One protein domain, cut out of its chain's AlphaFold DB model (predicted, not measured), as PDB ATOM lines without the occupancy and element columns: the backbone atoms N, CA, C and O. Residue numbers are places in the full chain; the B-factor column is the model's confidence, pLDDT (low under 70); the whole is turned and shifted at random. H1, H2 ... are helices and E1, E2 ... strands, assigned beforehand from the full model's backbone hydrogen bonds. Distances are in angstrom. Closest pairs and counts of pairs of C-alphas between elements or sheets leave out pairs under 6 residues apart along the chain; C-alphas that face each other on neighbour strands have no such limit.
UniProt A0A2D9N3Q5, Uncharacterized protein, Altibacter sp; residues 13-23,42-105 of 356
ATOM      1  N   HIS A  13     -44.841 -27.574 -15.516       80.50
ATOM      2  CA  HIS A  13     -43.769 -26.648 -15.153       80.50
ATOM      3  C   HIS A  13     -43.259 -26.960 -13.739       80.50
ATOM      4  O   HIS A  13     -42.062 -27.174 -13.555       80.50
ATOM      5  N   GLU A  14     -44.142 -27.060 -12.743       80.88
ATOM      6  CA  GLU A  14     -43.744 -27.369 -11.364       80.88
ATOM      7  C   GLU A  14     -43.082 -28.745 -11.229       80.88
ATOM      8  O   GLU A  14     -42.088 -28.878 -10.509       80.88
ATOM      9  N   GLY A  15     -43.554 -29.750 -11.972       81.00
ATOM     10  CA  GLY A  15     -42.909 -31.059 -12.054       81.00
ATOM     11  C   GLY A  15     -41.465 -30.962 -12.553       81.00
ATOM     12  O   GLY A  15     -40.539 -31.413 -11.871       81.00
ATOM     13  N   ILE A  16     -41.255 -30.291 -13.692       84.56
ATOM     14  CA  ILE A  16     -39.922 -30.060 -14.270       84.56
ATOM     15  C   ILE A  16     -39.044 -29.270 -13.289       84.56
ATOM     16  O   ILE A  16     -37.900 -29.643 -13.025       84.56
ATOM     17  N   LYS A  17     -39.577 -28.196 -12.700       86.81
ATOM     18  CA  LYS A  17     -38.868 -27.347 -11.734       86.81
ATOM     19  C   LYS A  17     -38.410 -28.140 -10.512       86.81
ATOM     20  O   LYS A  17     -37.269 -27.983 -10.073       86.81
ATOM     21  N   SER A  18     -39.281 -28.977  -9.952       84.88
ATOM     22  CA  SER A  18     -38.977 -29.825  -8.795       84.88
ATOM     23  C   SER A  18     -37.845 -30.809  -9.105       84.88
ATOM     24  O   SER A  18     -36.892 -30.934  -8.329       84.88
ATOM     25  N   GLN A  19     -37.885 -31.431 -10.286       85.19
ATOM     26  CA  GLN A  19     -36.830 -32.327 -10.752       85.19
ATOM     27  C   GLN A  19     -35.501 -31.589 -10.976       85.19
ATOM     28  O   GLN A  19     -34.448 -32.057 -10.551       85.19
ATOM     29  N   LEU A  20     -35.522 -30.397 -11.573       86.69
ATOM     30  CA  LEU A  20     -34.319 -29.576 -11.732       86.69
ATOM     31  C   LEU A  20     -33.719 -29.193 -10.374       86.69
ATOM     32  O   LEU A  20     -32.508 -29.301 -10.172       86.69
ATOM     33  N   LYS A  21     -34.553 -28.804  -9.405       87.12
ATOM     34  CA  LYS A  21     -34.094 -28.511  -8.043       87.12
ATOM     35  C   LYS A  21     -33.402 -29.708  -7.406       87.12
ATOM     36  O   LYS A  21     -32.350 -29.511  -6.805       87.12
ATOM     37  N   SER A  22     -33.945 -30.919  -7.527       83.62
ATOM     38  CA  SER A  22     -33.315 -32.109  -6.940       83.62
ATOM     39  C   SER A  22     -31.962 -32.429  -7.588       83.62
ATOM     40  O   SER A  22     -31.039 -32.846  -6.892       83.62
ATOM     41  N   ILE A  23     -31.798 -32.137  -8.883       82.19
ATOM     42  CA  ILE A  23     -30.520 -32.270  -9.599       82.19
ATOM     43  C   ILE A  23     -29.492 -31.238  -9.100       82.19
ATOM     44  O   ILE A  23     -28.333 -31.575  -8.842       82.19
ATOM     45  N   THR A  42     -16.611 -23.822  -6.958       75.25
ATOM     46  CA  THR A  42     -17.304 -23.534  -8.208       75.25
ATOM     47  C   THR A  42     -17.708 -24.834  -8.901       75.25
ATOM     48  O   THR A  42     -16.881 -25.722  -9.088       75.25
ATOM     49  N   VAL A  43     -18.976 -24.936  -9.298       80.50
ATOM     50  CA  VAL A  43     -19.496 -26.009 -10.158       80.50
ATOM     51  C   VAL A  43     -20.040 -25.353 -11.416       80.50
ATOM     52  O   VAL A  43     -20.900 -24.486 -11.313       80.50
ATOM     53  N   SER A  44     -19.561 -25.754 -12.585       83.44
ATOM     54  CA  SER A  44     -20.096 -25.326 -13.879       83.44
ATOM     55  C   SER A  44     -20.584 -26.537 -14.658       83.44
ATOM     56  O   SER A  44     -19.940 -27.584 -14.628       83.44
ATOM     57  N   ALA A  45     -21.713 -26.397 -15.340       84.88
ATOM     58  CA  ALA A  45     -22.255 -27.419 -16.222       84.88
ATOM     59  C   ALA A  45     -22.902 -26.756 -17.437       84.88
ATOM     60  O   ALA A  45     -23.387 -25.630 -17.356       84.88
ATOM     61  N   THR A  46     -22.941 -27.482 -18.544       88.06
ATOM     62  CA  THR A  46     -23.692 -27.079 -19.731       88.06
ATOM     63  C   THR A  46     -24.915 -27.971 -19.823       88.06
ATOM     64  O   THR A  46     -24.793 -29.194 -19.801       88.06
ATOM     65  N   ILE A  47     -26.091 -27.360 -19.885       87.44
ATOM     66  CA  ILE A  47     -27.354 -28.063 -20.083       87.44
ATOM     67  C   ILE A  47     -27.651 -27.993 -21.571       87.44
ATOM     68  O   ILE A  47     -27.905 -26.911 -22.099       87.44
ATOM     69  N   SER A  48     -27.592 -29.134 -22.243       88.06
ATOM     70  CA  SER A  48     -27.963 -29.233 -23.651       88.06
ATOM     71  C   SER A  48     -29.420 -29.662 -23.761       88.06
ATOM     72  O   SER A  48     -29.804 -30.720 -23.268       88.06
ATOM     73  N   ILE A  49     -30.228 -28.820 -24.395       86.88
ATOM     74  CA  ILE A  49     -31.615 -29.088 -24.763       86.88
ATOM     75  C   ILE A  49     -31.623 -29.224 -26.282       86.88
ATOM     76  O   ILE A  49     -31.566 -28.221 -26.996       86.88
ATOM     77  N   LYS A  50     -31.631 -30.470 -26.774       83.88
ATOM     78  CA  LYS A  50     -31.344 -30.777 -28.185       83.88
ATOM     79  C   LYS A  50     -30.002 -30.127 -28.575       83.88
ATOM     80  O   LYS A  50     -29.005 -30.325 -27.884       83.88
ATOM     81  N   ASP A  51     -30.003 -29.282 -29.599       83.56
ATOM     82  CA  ASP A  51     -28.819 -28.573 -30.082       83.56
ATOM     83  C   ASP A  51     -28.650 -27.150 -29.501       83.56
ATOM     84  O   ASP A  51     -27.829 -26.363 -29.996       83.56
ATOM     85  N   PHE A  52     -29.454 -26.779 -28.498       89.25
ATOM     86  CA  PHE A  52     -29.368 -25.509 -27.779       89.25
ATOM     87  C   PHE A  52     -28.702 -25.717 -26.415       89.25
ATOM     88  O   PHE A  52     -29.136 -26.546 -25.619       89.25
ATOM     89  N   SER A  53     -27.648 -24.953 -26.124       90.06
ATOM     90  CA  SER A  53     -26.869 -25.102 -24.892       90.06
ATOM     91  C   SER A  53     -27.058 -23.911 -23.959       90.06
ATOM     92  O   SER A  53     -26.926 -22.758 -24.363       90.06
ATOM     93  N   ILE A  54     -27.311 -24.205 -22.685       91.00
ATOM     94  CA  ILE A  54     -27.425 -23.230 -21.602       91.00
ATOM     95  C   ILE A  54     -26.239 -23.429 -20.661       91.00
ATOM     96  O   ILE A  54     -26.031 -24.525 -20.136       91.00
ATOM     97  N   PHE A  55     -25.463 -22.373 -20.423       89.69
ATOM     98  CA  PHE A  55     -24.337 -22.429 -19.502       89.69
ATOM     99  C   PHE A  55     -24.796 -22.127 -18.076       89.69
ATOM    100  O   PHE A  55     -25.342 -21.058 -17.797       89.69
ATOM    101  N   PHE A  56     -24.541 -23.060 -17.164       88.75
ATOM    102  CA  PHE A  56     -24.829 -22.939 -15.743       88.75
ATOM    103  C   PHE A  56     -23.536 -22.862 -14.937       88.75
ATOM    104  O   PHE A  56     -22.606 -23.650 -15.128       88.75
ATOM    105  N   GLN A  57     -23.510 -21.969 -13.949       88.56
ATOM    106  CA  GLN A  57     -22.430 -21.924 -12.974       88.56
ATOM    107  C   GLN A  57     -22.945 -21.587 -11.572       88.56
ATOM    108  O   GLN A  57     -23.670 -20.615 -11.360       88.56
ATOM    109  N   LYS A  58     -22.508 -22.374 -10.588       85.69
ATOM    110  CA  LYS A  58     -22.657 -22.134  -9.154       85.69
ATOM    111  C   LYS A  58     -21.316 -21.721  -8.569       85.69
ATOM    112  O   LYS A  58     -20.383 -22.519  -8.569       85.69
ATOM    113  N   LYS A  59     -21.227 -20.510  -8.025       83.19
ATOM    114  CA  LYS A  59     -20.019 -19.967  -7.386       83.19
ATOM    115  C   LYS A  59     -20.377 -19.384  -6.025       83.19
ATOM    116  O   LYS A  59     -21.225 -18.499  -5.940       83.19
ATOM    117  N   SER A  60     -19.766 -19.896  -4.955       75.56
ATOM    118  CA  SER A  60     -19.952 -19.384  -3.582       75.56
ATOM    119  C   SER A  60     -21.425 -19.223  -3.157       75.56
ATOM    120  O   SER A  60     -21.810 -18.226  -2.554       75.56
ATOM    121  N   GLY A  61     -22.278 -20.189  -3.517       74.81
ATOM    122  CA  GLY A  61     -23.712 -20.179  -3.186       74.81
ATOM    123  C   GLY A  61     -24.602 -19.341  -4.114       74.81
ATOM    124  O   GLY A  61     -25.822 -19.395  -3.977       74.81
ATOM    125  N   ARG A  62     -24.025 -18.622  -5.083       81.62
ATOM    126  CA  ARG A  62     -24.763 -17.914  -6.138       81.62
ATOM    127  C   ARG A  62     -24.877 -18.792  -7.377       81.62
ATOM    128  O   ARG A  62     -23.927 -19.503  -7.703       81.62
ATOM    129  N   HIS A  63     -26.019 -18.729  -8.051       87.88
ATOM    130  CA  HIS A  63     -26.282 -19.459  -9.288       87.88
ATOM    131  C   HIS A  63     -26.322 -18.464 -10.446       87.88
ATOM    132  O   HIS A  63     -26.779 -17.332 -10.276       87.88
ATOM    133  N   THR A  64     -25.816 -18.876 -11.601       88.19
ATOM    134  CA  THR A  64     -25.819 -18.068 -12.815       88.19
ATOM    135  C   THR A  64     -26.240 -18.897 -14.018       88.19
ATOM    136  O   THR A  64     -25.862 -20.067 -14.120       88.19
ATOM    137  N   ILE A  65     -27.005 -18.275 -14.914       88.38
ATOM    138  CA  ILE A  65     -27.292 -18.768 -16.266       88.38
ATOM    139  C   ILE A  65     -26.672 -17.777 -17.242       88.38
ATOM    140  O   ILE A  65     -26.970 -16.588 -17.158       88.38
ATOM    141  N   ASN A  66     -25.805 -18.248 -18.140       87.69
ATOM    142  CA  ASN A  66     -25.126 -17.420 -19.145       87.69
ATOM    143  C   ASN A  66     -24.507 -16.128 -18.553       87.69
ATOM    144  O   ASN A  66     -24.531 -15.070 -19.173       87.69
ATOM    145  N   GLY A  67     -23.986 -16.205 -17.320       84.62
ATOM    146  CA  GLY A  67     -23.376 -15.075 -16.602       84.62
ATOM    147  C   GLY A  67     -24.333 -14.185 -15.793       84.62
ATOM    148  O   GLY A  67     -23.860 -13.358 -15.016       84.62
ATOM    149  N   ILE A  68     -25.655 -14.365 -15.896       86.88
ATOM    150  CA  ILE A  68     -26.648 -13.601 -15.120       86.88
ATOM    151  C   ILE A  68     -26.901 -14.270 -13.774       86.88
ATOM    152  O   ILE A  68     -27.215 -15.457 -13.720       86.88
ATOM    153  N   TYR A  69     -26.821 -13.500 -12.687       87.50
ATOM    154  CA  TYR A  69     -27.110 -13.978 -11.336       87.50
ATOM    155  C   TYR A  69     -28.602 -14.207 -11.096       87.50
ATOM    156  O   TYR A  69     -29.414 -13.305 -11.279       87.50
ATOM    157  N   LEU A  70     -28.939 -15.394 -10.589       85.56
ATOM    158  CA  LEU A  70     -30.302 -15.788 -10.246       85.56
ATOM    159  C   LEU A  70     -30.345 -16.538  -8.910       85.56
ATOM    160  O   LEU A  70     -29.372 -17.164  -8.470       85.56
ATOM    161  N   SER A  71     -31.510 -16.498  -8.259       84.94
ATOM    162  CA  SER A  71     -31.822 -17.456  -7.199       84.94
ATOM    163  C   SER A  71     -31.922 -18.862  -7.804       84.94
ATOM    164  O   SER A  71     -32.205 -19.017  -8.992       84.94
ATOM    165  N   LEU A  72     -31.714 -19.902  -6.992       85.19
ATOM    166  CA  LEU A  72     -31.901 -21.280  -7.457       85.19
ATOM    167  C   LEU A  72     -33.330 -21.512  -7.973       85.19
ATOM    168  O   LEU A  72     -33.522 -22.244  -8.937       85.19
ATOM    169  N   ASP A  73     -34.317 -20.880  -7.333       84.75
ATOM    170  CA  ASP A  73     -35.727 -21.019  -7.692       84.75
ATOM    171  C   ASP A  73     -36.011 -20.446  -9.086       84.75
ATOM    172  O   ASP A  73     -36.450 -21.188  -9.963       84.75
ATOM    173  N   ASN A  74     -35.625 -19.185  -9.314       84.25
ATOM    174  CA  ASN A  74     -35.813 -18.494 -10.593       84.25
ATOM    175  C   ASN A  74     -35.027 -19.176 -11.714       84.25
ATOM    176  O   ASN A  74     -35.487 -19.263 -12.845       84.25
ATOM    177  N   MET A  75     -33.831 -19.677 -11.403       88.31
ATOM    178  CA  MET A  75     -33.026 -20.438 -12.350       88.31
ATOM    179  C   MET A  75     -33.767 -21.691 -12.837       88.31
ATOM    180  O   MET A  75     -33.793 -21.961 -14.036       88.31
ATOM    181  N   CYS A  76     -34.376 -22.443 -11.916       89.19
ATOM    182  CA  CYS A  76     -35.144 -23.633 -12.269       89.19
ATOM    183  C   CYS A  76     -36.418 -23.274 -13.048       89.19
ATOM    184  O   CYS A  76     -36.725 -23.986 -13.995       89.19
ATOM    185  N   ASP A  77     -37.107 -22.176 -12.703       87.75
ATOM    186  CA  ASP A  77     -38.264 -21.681 -13.472       87.75
ATOM    187  C   ASP A  77     -37.873 -21.364 -14.931       87.75
ATOM    188  O   ASP A  77     -38.503 -21.838 -15.875       87.75
ATOM    189  N   VAL A  78     -36.776 -20.622 -15.140       89.38
ATOM    190  CA  VAL A  78     -36.299 -20.254 -16.485       89.38
ATOM    191  C   VAL A  78     -35.948 -21.493 -17.312       89.38
ATOM    192  O   VAL A  78     -36.377 -21.611 -18.461       89.38
ATOM    193  N   ILE A  79     -35.190 -22.434 -16.740       90.19
ATOM    194  CA  ILE A  79     -34.815 -23.669 -17.443       90.19
ATOM    195  C   ILE A  79     -36.061 -24.510 -17.744       90.19
ATOM    196  O   ILE A  79     -36.168 -25.039 -18.848       90.19
ATOM    197  N   ALA A  80     -37.016 -24.604 -16.812       89.81
ATOM    198  CA  ALA A  80     -38.252 -25.353 -17.012       89.81
ATOM    199  C   ALA A  80     -39.093 -24.785 -18.165       89.81
ATOM    200  O   ALA A  80     -39.526 -25.548 -19.029       89.81
ATOM    201  N   ARG A  81     -39.252 -23.455 -18.246       87.56
ATOM    202  CA  ARG A  81     -39.940 -22.795 -19.369       87.56
ATOM    203  C   ARG A  81     -39.262 -23.083 -20.705       87.56
ATOM    204  O   ARG A  81     -39.940 -23.411 -21.676       87.56
ATOM    205  N   VAL A  82     -37.934 -22.968 -20.772       90.44
ATOM    206  CA  VAL A  82     -37.187 -23.216 -22.018       90.44
ATOM    207  C   VAL A  82     -37.265 -24.687 -22.425       90.44
ATOM    208  O   VAL A  82     -37.474 -24.976 -23.603       90.44
ATOM    209  N   LEU A  83     -37.166 -25.613 -21.466       90.00
ATOM    210  CA  LEU A  83     -37.331 -27.045 -21.712       90.00
ATOM    211  C   LEU A  83     -38.723 -27.339 -22.278       90.00
ATOM    212  O   LEU A  83     -38.834 -27.993 -23.309       90.00
ATOM    213  N   TYR A  84     -39.771 -26.791 -21.661       87.56
ATOM    214  CA  TYR A  84     -41.138 -26.941 -22.148       87.56
ATOM    215  C   TYR A  84     -41.312 -26.356 -23.557       87.56
ATOM    216  O   TYR A  84     -41.846 -27.020 -24.442       87.56
ATOM    217  N   ARG A  85     -40.787 -25.150 -23.820       87.00
ATOM    218  CA  ARG A  85     -40.846 -24.522 -25.151       87.00
ATOM    219  C   ARG A  85     -40.120 -25.345 -26.216       87.00
ATOM    220  O   ARG A  85     -40.594 -25.408 -27.346       87.00
ATOM    221  N   SER A  86     -39.020 -26.010 -25.862       89.25
ATOM    222  CA  SER A  86     -38.258 -26.866 -26.784       89.25
ATOM    223  C   SER A  86     -39.030 -28.088 -27.288       89.25
ATOM    224  O   SER A  86     -38.652 -28.669 -28.304       89.25
ATOM    225  N   CYS A  87     -40.132 -28.463 -26.632       86.94
ATOM    226  CA  CYS A  87     -41.038 -29.494 -27.135       86.94
ATOM    227  C   CYS A  87     -41.802 -29.048 -28.394       86.94
ATOM    228  O   CYS A  87     -42.276 -29.900 -29.135       86.94
ATOM    229  N   PHE A  88     -41.900 -27.737 -28.647       87.69
ATOM    230  CA  PHE A  88     -42.703 -27.155 -29.731       87.69
ATOM    231  C   PHE A  88     -41.875 -26.441 -30.805       87.69
ATOM    232  O   PHE A  88     -42.413 -26.074 -31.845       87.69
ATOM    233  N   THR A  89     -40.584 -26.206 -30.564       86.75
ATOM    234  CA  THR A  89     -39.681 -25.583 -31.539       86.75
ATOM    235  C   THR A  89     -38.274 -26.164 -31.431       86.75
ATOM    236  O   THR A  89     -37.749 -26.360 -30.333       86.75
ATOM    237  N   ASP A  90     -37.656 -26.403 -32.586       87.56
ATOM    238  CA  ASP A  90     -36.251 -26.809 -32.726       87.56
ATOM    239  C   ASP A  90     -35.338 -25.629 -33.098       87.56
ATOM    240  O   ASP A  90     -34.115 -25.758 -33.196       87.56
ATOM    241  N   CYS A  91     -35.914 -24.439 -33.302       90.12
ATOM    242  CA  CYS A  91     -35.167 -23.267 -33.724       90.12
ATOM    243  C   CYS A  91     -34.328 -22.701 -32.566       90.12
ATOM    244  O   CYS A  91     -34.841 -22.052 -31.651       90.12
ATOM    245  N   LYS A  92     -32.999 -22.860 -32.646       91.00
ATOM    246  CA  LYS A  92     -32.047 -22.327 -31.650       91.00
ATOM    247  C   LYS A  92     -32.204 -20.827 -31.415       91.00
ATOM    248  O   LYS A  92     -32.096 -20.363 -30.284       91.00
ATOM    249  N   ALA A  93     -32.435 -20.059 -32.481       89.81
ATOM    250  CA  ALA A  93     -32.589 -18.612 -32.382       89.81
ATOM    251  C   ALA A  93     -33.867 -18.231 -31.621       89.81
ATOM    252  O   ALA A  93     -33.848 -17.290 -30.827       89.81
ATOM    253  N   GLU A  94     -34.955 -18.979 -31.820       89.75
ATOM    254  CA  GLU A  94     -36.211 -18.789 -31.093       89.75
ATOM    255  C   GLU A  94     -36.051 -19.154 -29.613       89.75
ATOM    256  O   GLU A  94     -36.390 -18.345 -28.751       89.75
ATOM    257  N   LEU A  95     -35.445 -20.309 -29.314       90.31
ATOM    258  CA  LEU A  95     -35.163 -20.732 -27.939       90.31
ATOM    259  C   LEU A  95     -34.236 -19.756 -27.212       90.31
ATOM    260  O   LEU A  95     -34.472 -19.448 -26.048       90.31
ATOM    261  N   ASN A  96     -33.227 -19.212 -27.895       90.12
ATOM    262  CA  ASN A  96     -32.350 -18.197 -27.324       90.12
ATOM    263  C   ASN A  96     -33.124 -16.910 -27.002       90.12
ATOM    264  O   ASN A  96     -33.036 -16.410 -25.884       90.12
ATOM    265  N   ARG A  97     -33.923 -16.384 -27.945       88.31
ATOM    266  CA  ARG A  97     -34.774 -15.203 -27.694       88.31
ATOM    267  C   ARG A  97     -35.729 -15.442 -26.525       88.31
ATOM    268  O   ARG A  97     -35.891 -14.561 -25.683       88.31
ATOM    269  N   PHE A  98     -36.316 -16.633 -26.452       89.44
ATOM    270  CA  PHE A  98     -37.208 -17.022 -25.369       89.44
ATOM    271  C   PHE A  98     -36.478 -17.107 -24.021       89.44
ATOM    272  O   PHE A  98     -36.944 -16.522 -23.048       89.44
ATOM    273  N   LEU A  99     -35.288 -17.720 -23.973       90.38
ATOM    274  CA  LEU A  99     -34.431 -17.739 -22.785       90.38
ATOM    275  C   LEU A  99     -34.145 -16.316 -22.291       90.38
ATOM    276  O   LEU A  99     -34.357 -16.026 -21.116       90.38
ATOM    277  N   TRP A 100     -33.710 -15.413 -23.174       88.50
ATOM    278  CA  TRP A 100     -33.451 -14.017 -22.804       88.50
ATOM    279  C   TRP A 100     -34.709 -13.298 -22.314       88.50
ATOM    280  O   TRP A 100     -34.634 -12.513 -21.372       88.50
ATOM    281  N   SER A 101     -35.874 -13.593 -22.892       85.50
ATOM    282  CA  SER A 101     -37.153 -13.079 -22.393       85.50
ATOM    283  C   SER A 101     -37.429 -13.545 -20.960       85.50
ATOM    284  O   SER A 101     -37.747 -12.722 -20.102       85.50
ATOM    285  N   CYS A 102     -37.247 -14.837 -20.673       86.31
ATOM    286  CA  CYS A 102     -37.431 -15.403 -19.334       86.31
ATOM    287  C   CYS A 102     -36.402 -14.886 -18.316       86.31
ATOM    288  O   CYS A 102     -36.714 -14.768 -17.138       86.31
ATOM    289  N   LEU A 103     -35.182 -14.563 -18.749       86.88
ATOM    290  CA  LEU A 103     -34.151 -13.990 -17.878       86.88
ATOM    291  C   LEU A 103     -34.445 -12.530 -17.498       86.88
ATOM    292  O   LEU A 103     -34.081 -12.097 -16.406       86.88
ATOM    293  N   ASN A 104     -35.099 -11.777 -18.386       85.50
ATOM    294  CA  ASN A 104     -35.378 -10.352 -18.191       85.50
ATOM    295  C   ASN A 104     -36.672 -10.076 -17.409       85.50
ATOM    296  O   ASN A 104     -36.815  -9.000 -16.827       85.50
ATOM    297  N   ILE A 105     -37.621 -11.014 -17.405       85.31
ATOM    298  CA  ILE A 105     -38.921 -10.856 -16.745       85.31
ATOM    299  C   ILE A 105     -38.971 -11.794 -15.533       85.31
ATOM    300  O   ILE A 105     -38.853 -13.005 -15.709       85.31
TER     301      ILE A 105
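What this domain is: This is residues 13 to 23 and 42 to 105 of the 356 residues of an uncharacterized protein of Altibacter sp (UniProt A0A2D9N3Q5). An antiparallel sheet of four strands has the helix H2 packed over one face along its strands, and H1 crosses H2 on the side away from the sheet. H3 folds back from H2 as the second leg of a helical hairpin and runs along E2, where the sheet's local plane leans 88 degrees from that of the whole sheet. The printed part has 75 residues, with three named helices and four named strands in the chain order H1, E1, E2, E3, E4, H2, H3. The sheet's order is E1, E2, E3, E4, a meander, each strand the antiparallel neighbour of the one before, and the class is mixed, helices and strands. The whole is compact, with a radius of gyration of the C-alphas of 11.7 A and spans of 35 by 24 by 23 A.

Where its parts are: The sheet holds E1, residues 42 to 49, 22.6 A long from C-alpha 42 at (-17.304, -23.534, -8.208); E2, residues 52 to 59, 23.1 A; E3, residues 62 to 65, 10.5 A; and E4, residues 68 to 70, 6.5 A. H2, residues 72 to 86, is 21.1 A long. H3, residues 92 to 104, is 18.3 A long and ends at C-alpha 104 at (-35.378, -10.352, -18.191). H1, residues 13 to 23, is 15.4 A long and begins at C-alpha 13 at (-43.769, -26.648, -15.153).

How they stand to each other: E1 and E2 form a hairpin, with N 47 and O 54 2.8 A apart. In the hairpin of E2 and E3, N 64 and O 57 are 2.8 A apart. In that of E3 and E4, N 70 and O 63 are 2.9 A apart. From edge to edge the strands' lines turn by 81 degrees. H2 and the sheet make two layers, a helix on one face of a sheet: H2 lies over E2 and E3 at a height over the sheet of 9.1 A. H3 is on the sheet too, at a height of 9.5 A, over E2 and only just over E3, on which 3 of its C-alphas fall. H2 and H3 touch at a shallow tilt of 29 degrees, opposite ways; their closest C-alphas, of Val 78 and Cys 102, are 5.7 A apart. H1 touches H2 at a steep tilt of 58 degrees, opposite ways, the closest C-alphas being those of Lys 17 and Cys 76, 5.3 A. H1 is not on the sheet, and H1 and H3 are apart. In H1, H2 and H3 every O i to N i+4 pair is within hydrogen-bond range.

The domain as a whole: The two C-alphas farthest apart are those of Ser 60 and Phe 88, 35.5 A. Residues 24 to 41 are not printed; C-alphas 23 and 42 are 15.9 A apart across this cut. The links that are printed whole are tight. The mean pLDDT of the printed part is 86.4, and no printed residue is under 70 in this model.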